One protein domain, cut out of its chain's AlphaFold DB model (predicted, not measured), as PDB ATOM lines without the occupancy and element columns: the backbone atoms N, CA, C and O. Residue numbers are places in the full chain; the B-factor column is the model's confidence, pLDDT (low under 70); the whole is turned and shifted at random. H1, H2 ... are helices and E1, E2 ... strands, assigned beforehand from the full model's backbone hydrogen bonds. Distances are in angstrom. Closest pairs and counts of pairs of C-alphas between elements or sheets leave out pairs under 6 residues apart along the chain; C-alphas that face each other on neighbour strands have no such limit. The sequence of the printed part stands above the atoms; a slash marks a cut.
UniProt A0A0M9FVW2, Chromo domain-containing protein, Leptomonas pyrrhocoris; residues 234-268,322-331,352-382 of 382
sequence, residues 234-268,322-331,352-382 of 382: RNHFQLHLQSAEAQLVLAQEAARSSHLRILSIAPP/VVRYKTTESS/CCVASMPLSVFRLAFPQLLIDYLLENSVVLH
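Overview. This is residues 234 to 268, 322 to 331 and 352 to 382 of the 382 residues of the protein "Chromo domain-containing protein" of Leptomonas pyrrhocoris (UniProt A0A0M9FVW2). A small, strongly twisted sheet of three strands has two short helices, H2 and H3, on one face and the other face bare. The longest helix, H1, leads into the sheet's edge strand E1 and meets H3 near its last residue, while the short strand E4 runs away from the body. The printed part has 76 residues, with three named helices and four named strands in the order H1 E1 E2 E3 H2 H3 E4; the class is mixed, and the sheet, E1 - E2 - E3, is antiparallel. It is only just compact, close to loose, with a radius of gyration of the C-alphas of 13.4 A and spans of 39 by 35 by 23 A.

Along the chain. H1, residues 244 to 257, begins at C-alpha (-18.358, 10.961, -31.385) and is 19.9 A long. E1 is residues 260 to 266, 17.0 A; E2 residues 322 to 328, 19.2 A; E3 residues 352 to 358, 20.1 A. H2 is residues 359 to 365, H3 residues 367 to 376, 14.3 A, and E4 residues 379 to 381, ending at C-alpha (-8.864, -11.969, -55.412).

Arrangement. H1 touches H3, closest at the C-alphas of Ser 257 and Leu 369, 7.1 A, about perpendicular at 70.2 degrees, only just past steep. E1 and E2 are antiparallel, with N 263 and O 324 at 2.8 A; E2 and E3 too, with N 323 and O 357 at 2.8 A. H2 is on the sheet, 7.7 A in height, only just over none of its strands, with two C-alphas falling on E2 and two on E3. H3, on the same face at 9.6 A, lies over E1 and across the strands, at 70 degrees to E1 on the local plane. In H1, H2 and H3 every O i to N i+4 pair is within hydrogen-bond range. E4 pairs with no named strand.

Size, cuts and confidence. The farthest C-alphas, Ser 331 and His 382, are 43.5 A apart. Residues 269 to 321 and 332 to 351 are not printed, with C-alpha gaps of 5.8 A and 11.1 A. Of the links printed whole, none is long. Residues 234 to 242 and 379 to 382 have pLDDT under 70.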
ATOM      1  N   ARG A 234     -12.551  -6.466 -41.772       53.12
ATOM      2  CA  ARG A 234     -13.611  -5.911 -40.902       53.12
ATOM      3  C   ARG A 234     -13.304  -4.543 -40.275       53.12
ATOM      4  O   ARG A 234     -14.229  -3.796 -39.982       53.12
ATOM      5  N   ASN A 235     -12.036  -4.183 -40.083       52.94
ATOM      6  CA  ASN A 235     -11.685  -2.969 -39.335       52.94
ATOM      7  C   ASN A 235     -11.634  -1.687 -40.185       52.94
ATOM      8  O   ASN A 235     -11.598  -0.597 -39.619       52.94
ATOM      9  N   HIS A 236     -11.628  -1.781 -41.519       55.19
ATOM     10  CA  HIS A 236     -11.403  -0.619 -42.396       55.19
ATOM     11  C   HIS A 236     -12.671  -0.015 -43.008       55.19
ATOM     12  O   HIS A 236     -12.611   1.079 -43.561       55.19
ATOM     13  N   PHE A 237     -13.814  -0.688 -42.877       61.66
ATOM     14  CA  PHE A 237     -15.077  -0.291 -43.509       61.66
ATOM     15  C   PHE A 237     -16.152   0.162 -42.511       61.66
ATOM     16  O   PHE A 237     -17.336   0.196 -42.837       61.66
ATOM     17  N   GLN A 238     -15.757   0.528 -41.291       66.12
ATOM     18  CA  GLN A 238     -16.684   1.163 -40.358       66.12
ATOM     19  C   GLN A 238     -17.035   2.563 -40.869       66.12
ATOM     20  O   GLN A 238     -16.137   3.362 -41.157       66.12
ATOM     21  N   LEU A 239     -18.332   2.852 -40.997       63.78
ATOM     22  CA  LEU A 239     -18.842   4.152 -41.434       63.78
ATOM     23  C   LEU A 239     -18.309   5.258 -40.509       63.78
ATOM     24  O   LEU A 239     -18.747   5.412 -39.378       63.78
ATOM     25  N   HIS A 240     -17.303   5.987 -40.995       57.56
ATOM     26  CA  HIS A 240     -16.675   7.167 -40.395       57.56
ATOM     27  C   HIS A 240     -16.603   7.211 -38.853       57.56
ATOM     28  O   HIS A 240     -17.295   7.974 -38.189       57.56
ATOM     29  N   LEU A 241     -15.620   6.498 -38.299       59.53
ATOM     30  CA  LEU A 241     -15.219   6.499 -36.880       59.53
ATOM     31  C   LEU A 241     -14.762   7.851 -36.284       59.53
ATOM     32  O   LEU A 241     -14.376   7.895 -35.114       59.53
ATOM     33  N   GLN A 242     -14.722   8.935 -37.063       66.12
ATOM     34  CA  GLN A 242     -14.006  10.153 -36.660       66.12
ATOM     35  C   GLN A 242     -14.818  11.116 -35.783       66.12
ATOM     36  O   GLN A 242     -14.208  11.935 -35.099       66.12
ATOM     37  N   SER A 243     -16.153  11.014 -35.743       86.19
ATOM     38  CA  SER A 243     -16.984  11.834 -34.852       86.19
ATOM     39  C   SER A 243     -17.601  11.001 -33.726       86.19
ATOM     40  O   SER A 243     -18.002   9.852 -33.917       86.19
ATOM     41  N   ALA A 244     -17.697  11.591 -32.530       88.44
ATOM     42  CA  ALA A 244     -18.358  10.961 -31.385       88.44
ATOM     43  C   ALA A 244     -19.848  10.680 -31.664       88.44
ATOM     44  O   ALA A 244     -20.397   9.686 -31.194       88.44
ATOM     45  N   GLU A 245     -20.487  11.524 -32.477       87.38
ATOM     46  CA  GLU A 245     -21.876  11.352 -32.909       87.38
ATOM     47  C   GLU A 245     -22.046  10.119 -33.804       87.38
ATOM     48  O   GLU A 245     -22.944   9.313 -33.565       87.38
ATOM     49  N   ALA A 246     -21.145   9.906 -34.770       81.00
ATOM     50  CA  ALA A 246     -21.185   8.726 -35.633       81.00
ATOM     51  C   ALA A 246     -21.002   7.427 -34.832       81.00
ATOM     52  O   ALA A 246     -21.689   6.438 -35.087       81.00
ATOM     53  N   GLN A 247     -20.139   7.437 -33.810       86.00
ATOM     54  CA  GLN A 247     -19.966   6.288 -32.913       86.00
ATOM     55  C   GLN A 247     -21.245   5.964 -32.129       86.00
ATOM     56  O   GLN A 247     -21.574   4.791 -31.955       86.00
ATOM     57  N   LEU A 248     -21.988   6.983 -31.685       90.44
ATOM     58  CA  LEU A 248     -23.266   6.789 -30.997       90.44
ATOM     59  C   LEU A 248     -24.319   6.191 -31.939       90.44
ATOM     60  O   LEU A 248     -25.011   5.248 -31.551       90.44
ATOM     61  N   VAL A 249     -24.400   6.684 -33.179       87.25
ATOM     62  CA  VAL A 249     -25.308   6.145 -34.206       87.25
ATOM     63  C   VAL A 249     -24.980   4.682 -34.513       87.25
ATOM     64  O   VAL A 249     -25.883   3.847 -34.515       87.25
ATOM     65  N   LEU A 250     -23.700   4.341 -34.685       87.88
ATOM     66  CA  LEU A 250     -23.258   2.961 -34.912       87.88
ATOM     67  C   LEU A 250     -23.556   2.045 -33.720       87.88
ATOM     68  O   LEU A 250     -24.023   0.924 -33.909       87.88
ATOM     69  N   ALA A 251     -23.334   2.508 -32.487       91.38
ATOM     70  CA  ALA A 251     -23.669   1.738 -31.290       91.38
ATOM     71  C   ALA A 251     -25.184   1.492 -31.182       91.38
ATOM     72  O   ALA A 251     -25.619   0.394 -30.820       91.38
ATOM     73  N   GLN A 252     -25.994   2.492 -31.535       92.88
ATOM     74  CA  GLN A 252     -27.447   2.369 -31.571       92.88
ATOM     75  C   GLN A 252     -27.906   1.407 -32.674       92.88
ATOM     76  O   GLN A 252     -28.799   0.591 -32.435       92.88
ATOM     77  N   GLU A 253     -27.303   1.470 -33.862       93.25
ATOM     78  CA  GLU A 253     -27.558   0.512 -34.936       93.25
ATOM     79  C   GLU A 253     -27.204  -0.906 -34.486       93.25
ATOM     80  O   GLU A 253     -28.063  -1.778 -34.562       93.25
ATOM     81  N   ALA A 254     -26.002  -1.126 -33.946       92.38
ATOM     82  CA  ALA A 254     -25.542  -2.430 -33.471       92.38
ATOM     83  C   ALA A 254     -26.474  -3.020 -32.400       92.38
ATOM     84  O   ALA A 254     -26.799  -4.208 -32.429       92.38
ATOM     85  N   ALA A 255     -26.976  -2.190 -31.480       94.12
ATOM     86  CA  ALA A 255     -27.975  -2.618 -30.504       94.12
ATOM     87  C   ALA A 255     -29.285  -3.054 -31.187       94.12
ATOM     88  O   ALA A 255     -29.825  -4.118 -30.872       94.12
ATOM     89  N   ARG A 256     -29.774  -2.267 -32.158       93.69
ATOM     90  CA  ARG A 256     -31.006  -2.548 -32.919       93.69
ATOM     91  C   ARG A 256     -30.870  -3.735 -33.869       93.69
ATOM     92  O   ARG A 256     -31.870  -4.388 -34.134       93.69
ATOM     93  N   SER A 257     -29.676  -4.009 -34.382       94.50
ATOM     94  CA  SER A 257     -29.412  -5.053 -35.372       94.50
ATOM     95  C   SER A 257     -28.854  -6.343 -34.766       94.50
ATOM     96  O   SER A 257     -28.755  -7.344 -35.465       94.50
ATOM     97  N   SER A 258     -28.576  -6.362 -33.458       94.50
ATOM     98  CA  SER A 258     -28.029  -7.510 -32.713       94.50
ATOM     99  C   SER A 258     -28.777  -8.840 -32.897       94.50
ATOM    100  O   SER A 258     -28.181  -9.909 -32.783       94.50
ATOM    101  N   HIS A 259     -30.076  -8.787 -33.190       94.00
ATOM    102  CA  HIS A 259     -30.941  -9.950 -33.403       94.00
ATOM    103  C   HIS A 259     -31.240 -10.214 -34.886       94.00
ATOM    104  O   HIS A 259     -32.002 -11.127 -35.209       94.00
ATOM    105  N   LEU A 260     -30.681  -9.406 -35.788       95.31
ATOM    106  CA  LEU A 260     -30.859  -9.515 -37.227       95.31
ATOM    107  C   LEU A 260     -29.679 -10.264 -37.837       95.31
ATOM    108  O   LEU A 260     -28.521 -10.036 -37.501       95.31
ATOM    109  N   ARG A 261     -29.970 -11.141 -38.794       94.75
ATOM    110  CA  ARG A 261     -28.940 -11.755 -39.632       94.75
ATOM    111  C   ARG A 261     -29.401 -11.802 -41.072       94.75
ATOM    112  O   ARG A 261     -30.403 -12.454 -41.369       94.75
ATOM    113  N   ILE A 262     -28.664 -11.128 -41.948       94.50
ATOM    114  CA  ILE A 262     -28.922 -11.151 -43.388       94.50
ATOM    115  C   ILE A 262     -28.678 -12.574 -43.902       94.50
ATOM    116  O   ILE A 262     -27.709 -13.235 -43.529       94.50
ATOM    117  N   LEU A 263     -29.628 -13.060 -44.693       92.31
ATOM    118  CA  LEU A 263     -29.612 -14.376 -45.320       92.31
ATOM    119  C   LEU A 263     -29.191 -14.277 -46.785       92.31
ATOM    120  O   LEU A 263     -28.395 -15.094 -47.226       92.31
ATOM    121  N   SER A 264     -29.761 -13.322 -47.527       92.00
ATOM    122  CA  SER A 264     -29.433 -13.071 -48.933       92.00
ATOM    123  C   SER A 264     -29.943 -11.700 -49.393       92.00
ATOM    124  O   SER A 264     -30.817 -11.105 -48.750       92.00
ATOM    125  N   ILE A 265     -29.425 -11.216 -50.525       91.56
ATOM    126  CA  ILE A 265     -29.919 -10.029 -51.231       91.56
ATOM    127  C   ILE A 265     -30.351 -10.491 -52.613       91.56
ATOM    128  O   ILE A 265     -29.506 -10.861 -53.416       91.56
ATOM    129  N   ALA A 266     -31.651 -10.483 -52.883       85.31
ATOM    130  CA  ALA A 266     -32.184 -11.047 -54.116       85.31
ATOM    131  C   ALA A 266     -33.293 -10.157 -54.696       85.31
ATOM    132  O   ALA A 266     -33.863  -9.338 -53.976       85.31
ATOM    133  N   PRO A 267     -33.653 -10.294 -55.980       83.56
ATOM    134  CA  PRO A 267     -34.778  -9.565 -56.554       83.56
ATOM    135  C   PRO A 267     -36.111  -9.960 -55.901       83.56
ATOM    136  O   PRO A 267     -36.270 -11.127 -55.526       83.56
ATOM    137  N   PRO A 268     -37.131  -9.080 -55.865       75.38
ATOM    138  CA  PRO A 268     -38.392  -9.318 -55.150       75.38
ATOM    139  C   PRO A 268     -39.085 -10.590 -55.608       75.38
ATOM    140  O   PRO A 268     -39.545 -11.385 -54.790       75.38
ATOM    141  N   VAL A 322     -34.214  -6.883 -52.615       89.44
ATOM    142  CA  VAL A 322     -34.703  -7.050 -51.243       89.44
ATOM    143  C   VAL A 322     -33.677  -7.810 -50.417       89.44
ATOM    144  O   VAL A 322     -33.099  -8.807 -50.850       89.44
ATOM    145  N   VAL A 323     -33.471  -7.336 -49.196       91.44
ATOM    146  CA  VAL A 323     -32.657  -7.993 -48.180       91.44
ATOM    147  C   VAL A 323     -33.554  -8.948 -47.411       91.44
ATOM    148  O   VAL A 323     -34.517  -8.528 -46.766       91.44
ATOM    149  N   ARG A 324     -33.237 -10.241 -47.471       93.06
ATOM    150  CA  ARG A 324     -33.855 -11.266 -46.629       93.06
ATOM    151  C   ARG A 324     -33.045 -11.384 -45.357       93.06
ATOM    152  O   ARG A 324     -31.831 -11.554 -45.419       93.06
ATOM    153  N   TYR A 325     -33.699 -11.342 -44.211       94.31
ATOM    154  CA  TYR A 325     -33.035 -11.447 -42.922       94.31
ATOM    155  C   TYR A 325     -33.856 -12.305 -41.967       94.31
ATOM    156  O   TYR A 325     -35.076 -12.411 -42.084       94.31
ATOM    157  N   LYS A 326     -33.179 -12.945 -41.019       93.94
ATOM    158  CA  LYS A 326     -33.834 -13.615 -39.899       93.94
ATOM    159  C   LYS A 326     -33.745 -12.775 -38.639       93.94
ATOM    160  O   LYS A 326     -32.720 -12.140 -38.398       93.94
ATOM    161  N   THR A 327     -34.806 -12.823 -37.844       93.50
ATOM    162  CA  THR A 327     -34.853 -12.280 -36.487       93.50
ATOM    163  C   THR A 327     -34.727 -13.439 -35.502       93.50
ATOM    164  O   THR A 327     -35.491 -14.404 -35.547       93.50
ATOM    165  N   THR A 328     -33.722 -13.391 -34.631       90.94
ATOM    166  CA  THR A 328     -33.661 -14.283 -33.471       90.94
ATOM    167  C   THR A 328     -34.447 -13.637 -32.348       90.94
ATOM    168  O   THR A 328     -33.966 -12.685 -31.736       90.94
ATOM    169  N   GLU A 329     -35.653 -14.132 -32.077       82.69
ATOM    170  CA  GLU A 329     -36.376 -13.734 -30.874       82.69
ATOM    171  C   GLU A 329     -35.541 -14.140 -29.662       82.69
ATOM    172  O   GLU A 329     -35.382 -15.323 -29.350       82.69
ATOM    173  N   SER A 330     -34.965 -13.152 -28.977       79.31
ATOM    174  CA  SER A 330     -34.465 -13.368 -27.632       79.31
ATOM    175  C   SER A 330     -35.691 -13.671 -26.789       79.31
ATOM    176  O   SER A 330     -36.444 -12.751 -26.464       79.31
ATOM    177  N   SER A 331     -35.930 -14.946 -26.484       73.00
ATOM    178  CA  SER A 331     -36.962 -15.377 -25.549       73.00
ATOM    179  C   SER A 331     -36.651 -14.741 -24.201       73.00
ATOM    180  O   SER A 331     -35.939 -15.280 -23.357       73.00
ATOM    181  N   CYS A 352     -37.559 -19.149 -35.430       83.75
ATOM    182  CA  CYS A 352     -36.852 -18.195 -36.270       83.75
ATOM    183  C   CYS A 352     -37.838 -17.600 -37.284       83.75
ATOM    184  O   CYS A 352     -38.334 -18.324 -38.149       83.75
ATOM    185  N   CYS A 353     -38.102 -16.293 -37.215       88.44
ATOM    186  CA  CYS A 353     -38.908 -15.603 -38.220       88.44
ATOM    187  C   CYS A 353     -38.001 -15.069 -39.340       88.44
ATOM    188  O   CYS A 353     -36.972 -14.441 -39.075       88.44
ATOM    189  N   VAL A 354     -38.361 -15.344 -40.596       88.75
ATOM    190  CA  VAL A 354     -37.676 -14.810 -41.781       88.75
ATOM    191  C   VAL A 354     -38.517 -13.680 -42.355       88.75
ATOM    192  O   VAL A 354     -39.693 -13.871 -42.658       88.75
ATOM    193  N   ALA A 355     -37.897 -12.518 -42.521       90.44
ATOM    194  CA  ALA A 355     -38.509 -11.317 -43.063       90.44
ATOM    195  C   ALA A 355     -37.718 -10.801 -44.275       90.44
ATOM    196  O   ALA A 355     -36.575 -11.198 -44.520       90.44
ATOM    197  N   SER A 356     -38.345  -9.906 -45.034       90.44
ATOM    198  CA  SER A 356     -37.752  -9.251 -46.200       90.44
ATOM    199  C   SER A 356     -37.962  -7.742 -46.109       90.44
ATOM    200  O   SER A 356     -38.994  -7.288 -45.616       90.44
ATOM    201  N   MET A 357     -36.995  -6.961 -46.587       89.69
ATOM    202  CA  MET A 357     -37.070  -5.497 -46.651       89.69
ATOM    203  C   MET A 357     -36.445  -5.001 -47.960       89.69
ATOM    204  O   MET A 357     -35.429  -5.562 -48.371       89.69
ATOM    205  N   PRO A 358     -36.991  -3.962 -48.622       90.38
ATOM    206  CA  PRO A 358     -36.338  -3.354 -49.780       90.38
ATOM    207  C   PRO A 358     -34.905  -2.928 -49.449       90.38
ATOM    208  O   PRO A 358     -34.662  -2.370 -48.381       90.38
ATOM    209  N   LEU A 359     -33.959  -3.164 -50.359       87.69
ATOM    210  CA  LEU A 359     -32.541  -2.858 -50.160       87.69
ATOM    211  C   LEU A 359     -32.315  -1.371 -49.887       87.69
ATOM    212  O   LEU A 359     -31.498  -1.032 -49.037       87.69
ATOM    213  N   SER A 360     -33.078  -0.491 -50.539       82.62
ATOM    214  CA  SER A 360     -33.055   0.952 -50.276       82.62
ATOM    215  C   SER A 360     -33.410   1.281 -48.824       82.62
ATOM    216  O   SER A 360     -32.709   2.052 -48.176       82.62
ATOM    217  N   VAL A 361     -34.454   0.648 -48.286       87.19
ATOM    218  CA  VAL A 361     -34.895   0.829 -46.896       87.19
ATOM    219  C   VAL A 361     -33.894   0.199 -45.928       87.19
ATOM    220  O   VAL A 361     -33.515   0.825 -44.940       87.19
ATOM    221  N   PHE A 362     -33.414  -1.011 -46.229       91.31
ATOM    222  CA  PHE A 362     -32.458  -1.721 -45.381       91.31
ATOM    223  C   PHE A 362     -31.130  -0.963 -45.278       91.31
ATOM    224  O   PHE A 362     -30.593  -0.822 -44.184       91.31
ATOM    225  N   ARG A 363     -30.642  -0.400 -46.389       90.50
ATOM    226  CA  ARG A 363     -29.438   0.439 -46.430       90.50
ATOM    227  C   ARG A 363     -29.566   1.686 -45.554       90.50
ATOM    228  O   ARG A 363     -28.568   2.120 -45.002       90.50
ATOM    229  N   LEU A 364     -30.755   2.273 -45.431       85.38
ATOM    230  CA  LEU A 364     -30.965   3.432 -44.556       85.38
ATOM    231  C   LEU A 364     -31.098   3.029 -43.084       85.38
ATOM    232  O   LEU A 364     -30.652   3.759 -42.205       85.38
ATOM    233  N   ALA A 365     -31.724   1.884 -42.810       90.00
ATOM    234  CA  ALA A 365     -32.005   1.439 -41.450       90.00
ATOM    235  C   ALA A 365     -30.811   0.753 -40.766       90.00
ATOM    236  O   ALA A 365     -30.630   0.932 -39.561       90.00
ATOM    237  N   PHE A 366     -30.043  -0.037 -41.523       94.62
ATOM    238  CA  PHE A 366     -28.939  -0.871 -41.040       94.62
ATOM    239  C   PHE A 366     -27.739  -0.850 -42.011       94.62
ATOM    240  O   PHE A 366     -27.363  -1.894 -42.566       94.62
ATOM    241  N   PRO A 367     -27.168   0.335 -42.297       91.31
ATOM    242  CA  PRO A 367     -26.085   0.471 -43.263       91.31
ATOM    243  C   PRO A 367     -24.833  -0.317 -42.862       91.31
ATOM    244  O   PRO A 367     -24.221  -0.939 -43.731       91.31
ATOM    245  N   GLN A 368     -24.464  -0.346 -41.576       91.81
ATOM    246  CA  GLN A 368     -23.277  -1.070 -41.125       91.81
ATOM    247  C   GLN A 368     -23.483  -2.583 -41.211       91.81
ATOM    248  O   GLN A 368     -22.620  -3.273 -41.745       91.81
ATOM    249  N   LEU A 369     -24.644  -3.104 -40.791       93.50
ATOM    250  CA  LEU A 369     -24.938  -4.540 -40.915       93.50
ATOM    251  C   LEU A 369     -24.898  -5.009 -42.382       93.50
ATOM    252  O   LEU A 369     -24.452  -6.120 -42.674       93.50
ATOM    253  N   LEU A 370     -25.370  -4.171 -43.310       92.88
ATOM    254  CA  LEU A 370     -25.311  -4.459 -44.741       92.88
ATOM    255  C   LEU A 370     -23.865  -4.497 -45.251       92.88
ATOM    256  O   LEU A 370     -23.512  -5.415 -45.988       92.88
ATOM    257  N   ILE A 371     -23.032  -3.529 -44.856       89.44
ATOM    258  CA  ILE A 371     -21.603  -3.506 -45.200       89.44
ATOM    259  C   ILE A 371     -20.910  -4.755 -44.659       89.44
ATOM    260  O   ILE A 371     -20.218  -5.435 -45.412       89.44
ATOM    261  N   ASP A 372     -21.143  -5.094 -43.394       88.38
ATOM    262  CA  ASP A 372     -20.546  -6.263 -42.752       88.38
ATOM    263  C   ASP A 372     -20.918  -7.549 -43.502       88.38
ATOM    264  O   ASP A 372     -20.046  -8.359 -43.811       88.38
ATOM    265  N   TYR A 373     -22.189  -7.702 -43.888       91.38
ATOM    266  CA  TYR A 373     -22.640  -8.826 -44.710       91.38
ATOM    267  C   TYR A 373     -21.958  -8.860 -46.081       91.38
ATOM    268  O   TYR A 373     -21.512  -9.920 -46.516       91.38
ATOM    269  N   LEU A 374     -21.872  -7.725 -46.776       89.19
ATOM    270  CA  LEU A 374     -21.229  -7.667 -48.090       89.19
ATOM    271  C   LEU A 374     -19.745  -8.025 -47.996       89.19
ATOM    272  O   LEU A 374     -19.253  -8.758 -48.843       89.19
ATOM    273  N   LEU A 375     -19.053  -7.572 -46.950       83.31
ATOM    274  CA  LEU A 375     -17.650  -7.905 -46.716       83.31
ATOM    275  C   LEU A 375     -17.463  -9.385 -46.378       83.31
ATOM    276  O   LEU A 375     -16.560 -10.016 -46.920       83.31
ATOM    277  N   GLU A 376     -18.329  -9.954 -45.534       81.94
ATOM    278  CA  GLU A 376     -18.303 -11.382 -45.188       81.94
ATOM    279  C   GLU A 376     -18.534 -12.301 -46.390       81.94
ATOM    280  O   GLU A 376     -18.005 -13.410 -46.415       81.94
ATOM    281  N   ASN A 377     -19.318 -11.849 -47.370       79.00
ATOM    282  CA  ASN A 377     -19.660 -12.625 -48.564       79.00
ATOM    283  C   ASN A 377     -18.875 -12.181 -49.810       79.00
ATOM    284  O   ASN A 377     -19.109 -12.698 -50.902       79.00
ATOM    285  N   SER A 378     -17.941 -11.239 -49.664       74.12
ATOM    286  CA  SER A 378     -17.038 -10.828 -50.736       74.12
ATOM    287  C   SER A 378     -15.832 -11.759 -50.816       74.12
ATOM    288  O   SER A 378     -15.280 -12.172 -49.795       74.12
ATOM    289  N   VAL A 379     -15.399 -12.078 -52.036       61.12
ATOM    290  CA  VAL A 379     -14.145 -12.796 -52.271       61.12
ATOM    291  C   VAL A 379     -13.145 -11.794 -52.824       61.12
ATOM    292  O   VAL A 379     -13.317 -11.256 -53.917       61.12
ATOM    293  N   VAL A 380     -12.096 -11.529 -52.054       54.25
ATOM    294  CA  VAL A 380     -10.971 -10.704 -52.499       54.25
ATOM    295  C   VAL A 380     -10.039 -11.604 -53.296       54.25
ATOM    296  O   VAL A 380      -9.543 -12.600 -52.768       54.25
ATOM    297  N   LEU A 381      -9.840 -11.283 -54.573       45.12
ATOM    298  CA  LEU A 381      -8.864 -11.969 -55.412       45.12
ATOM    299  C   LEU A 381      -7.596 -11.115 -55.419       45.12
ATOM    300  O   LEU A 381      -7.630  -9.962 -55.849       45.12
ATOM    301  N   HIS A 382      -6.515 -11.681 -54.890       44.84
ATOM    302  CA  HIS A 382      -5.171 -11.115 -54.953       44.84
ATOM    303  C   HIS A 382      -4.471 -11.557 -56.236       44.84
ATOM    304  O   HIS A 382      -4.600 -12.757 -56.584       44.84
TER     305      HIS A 382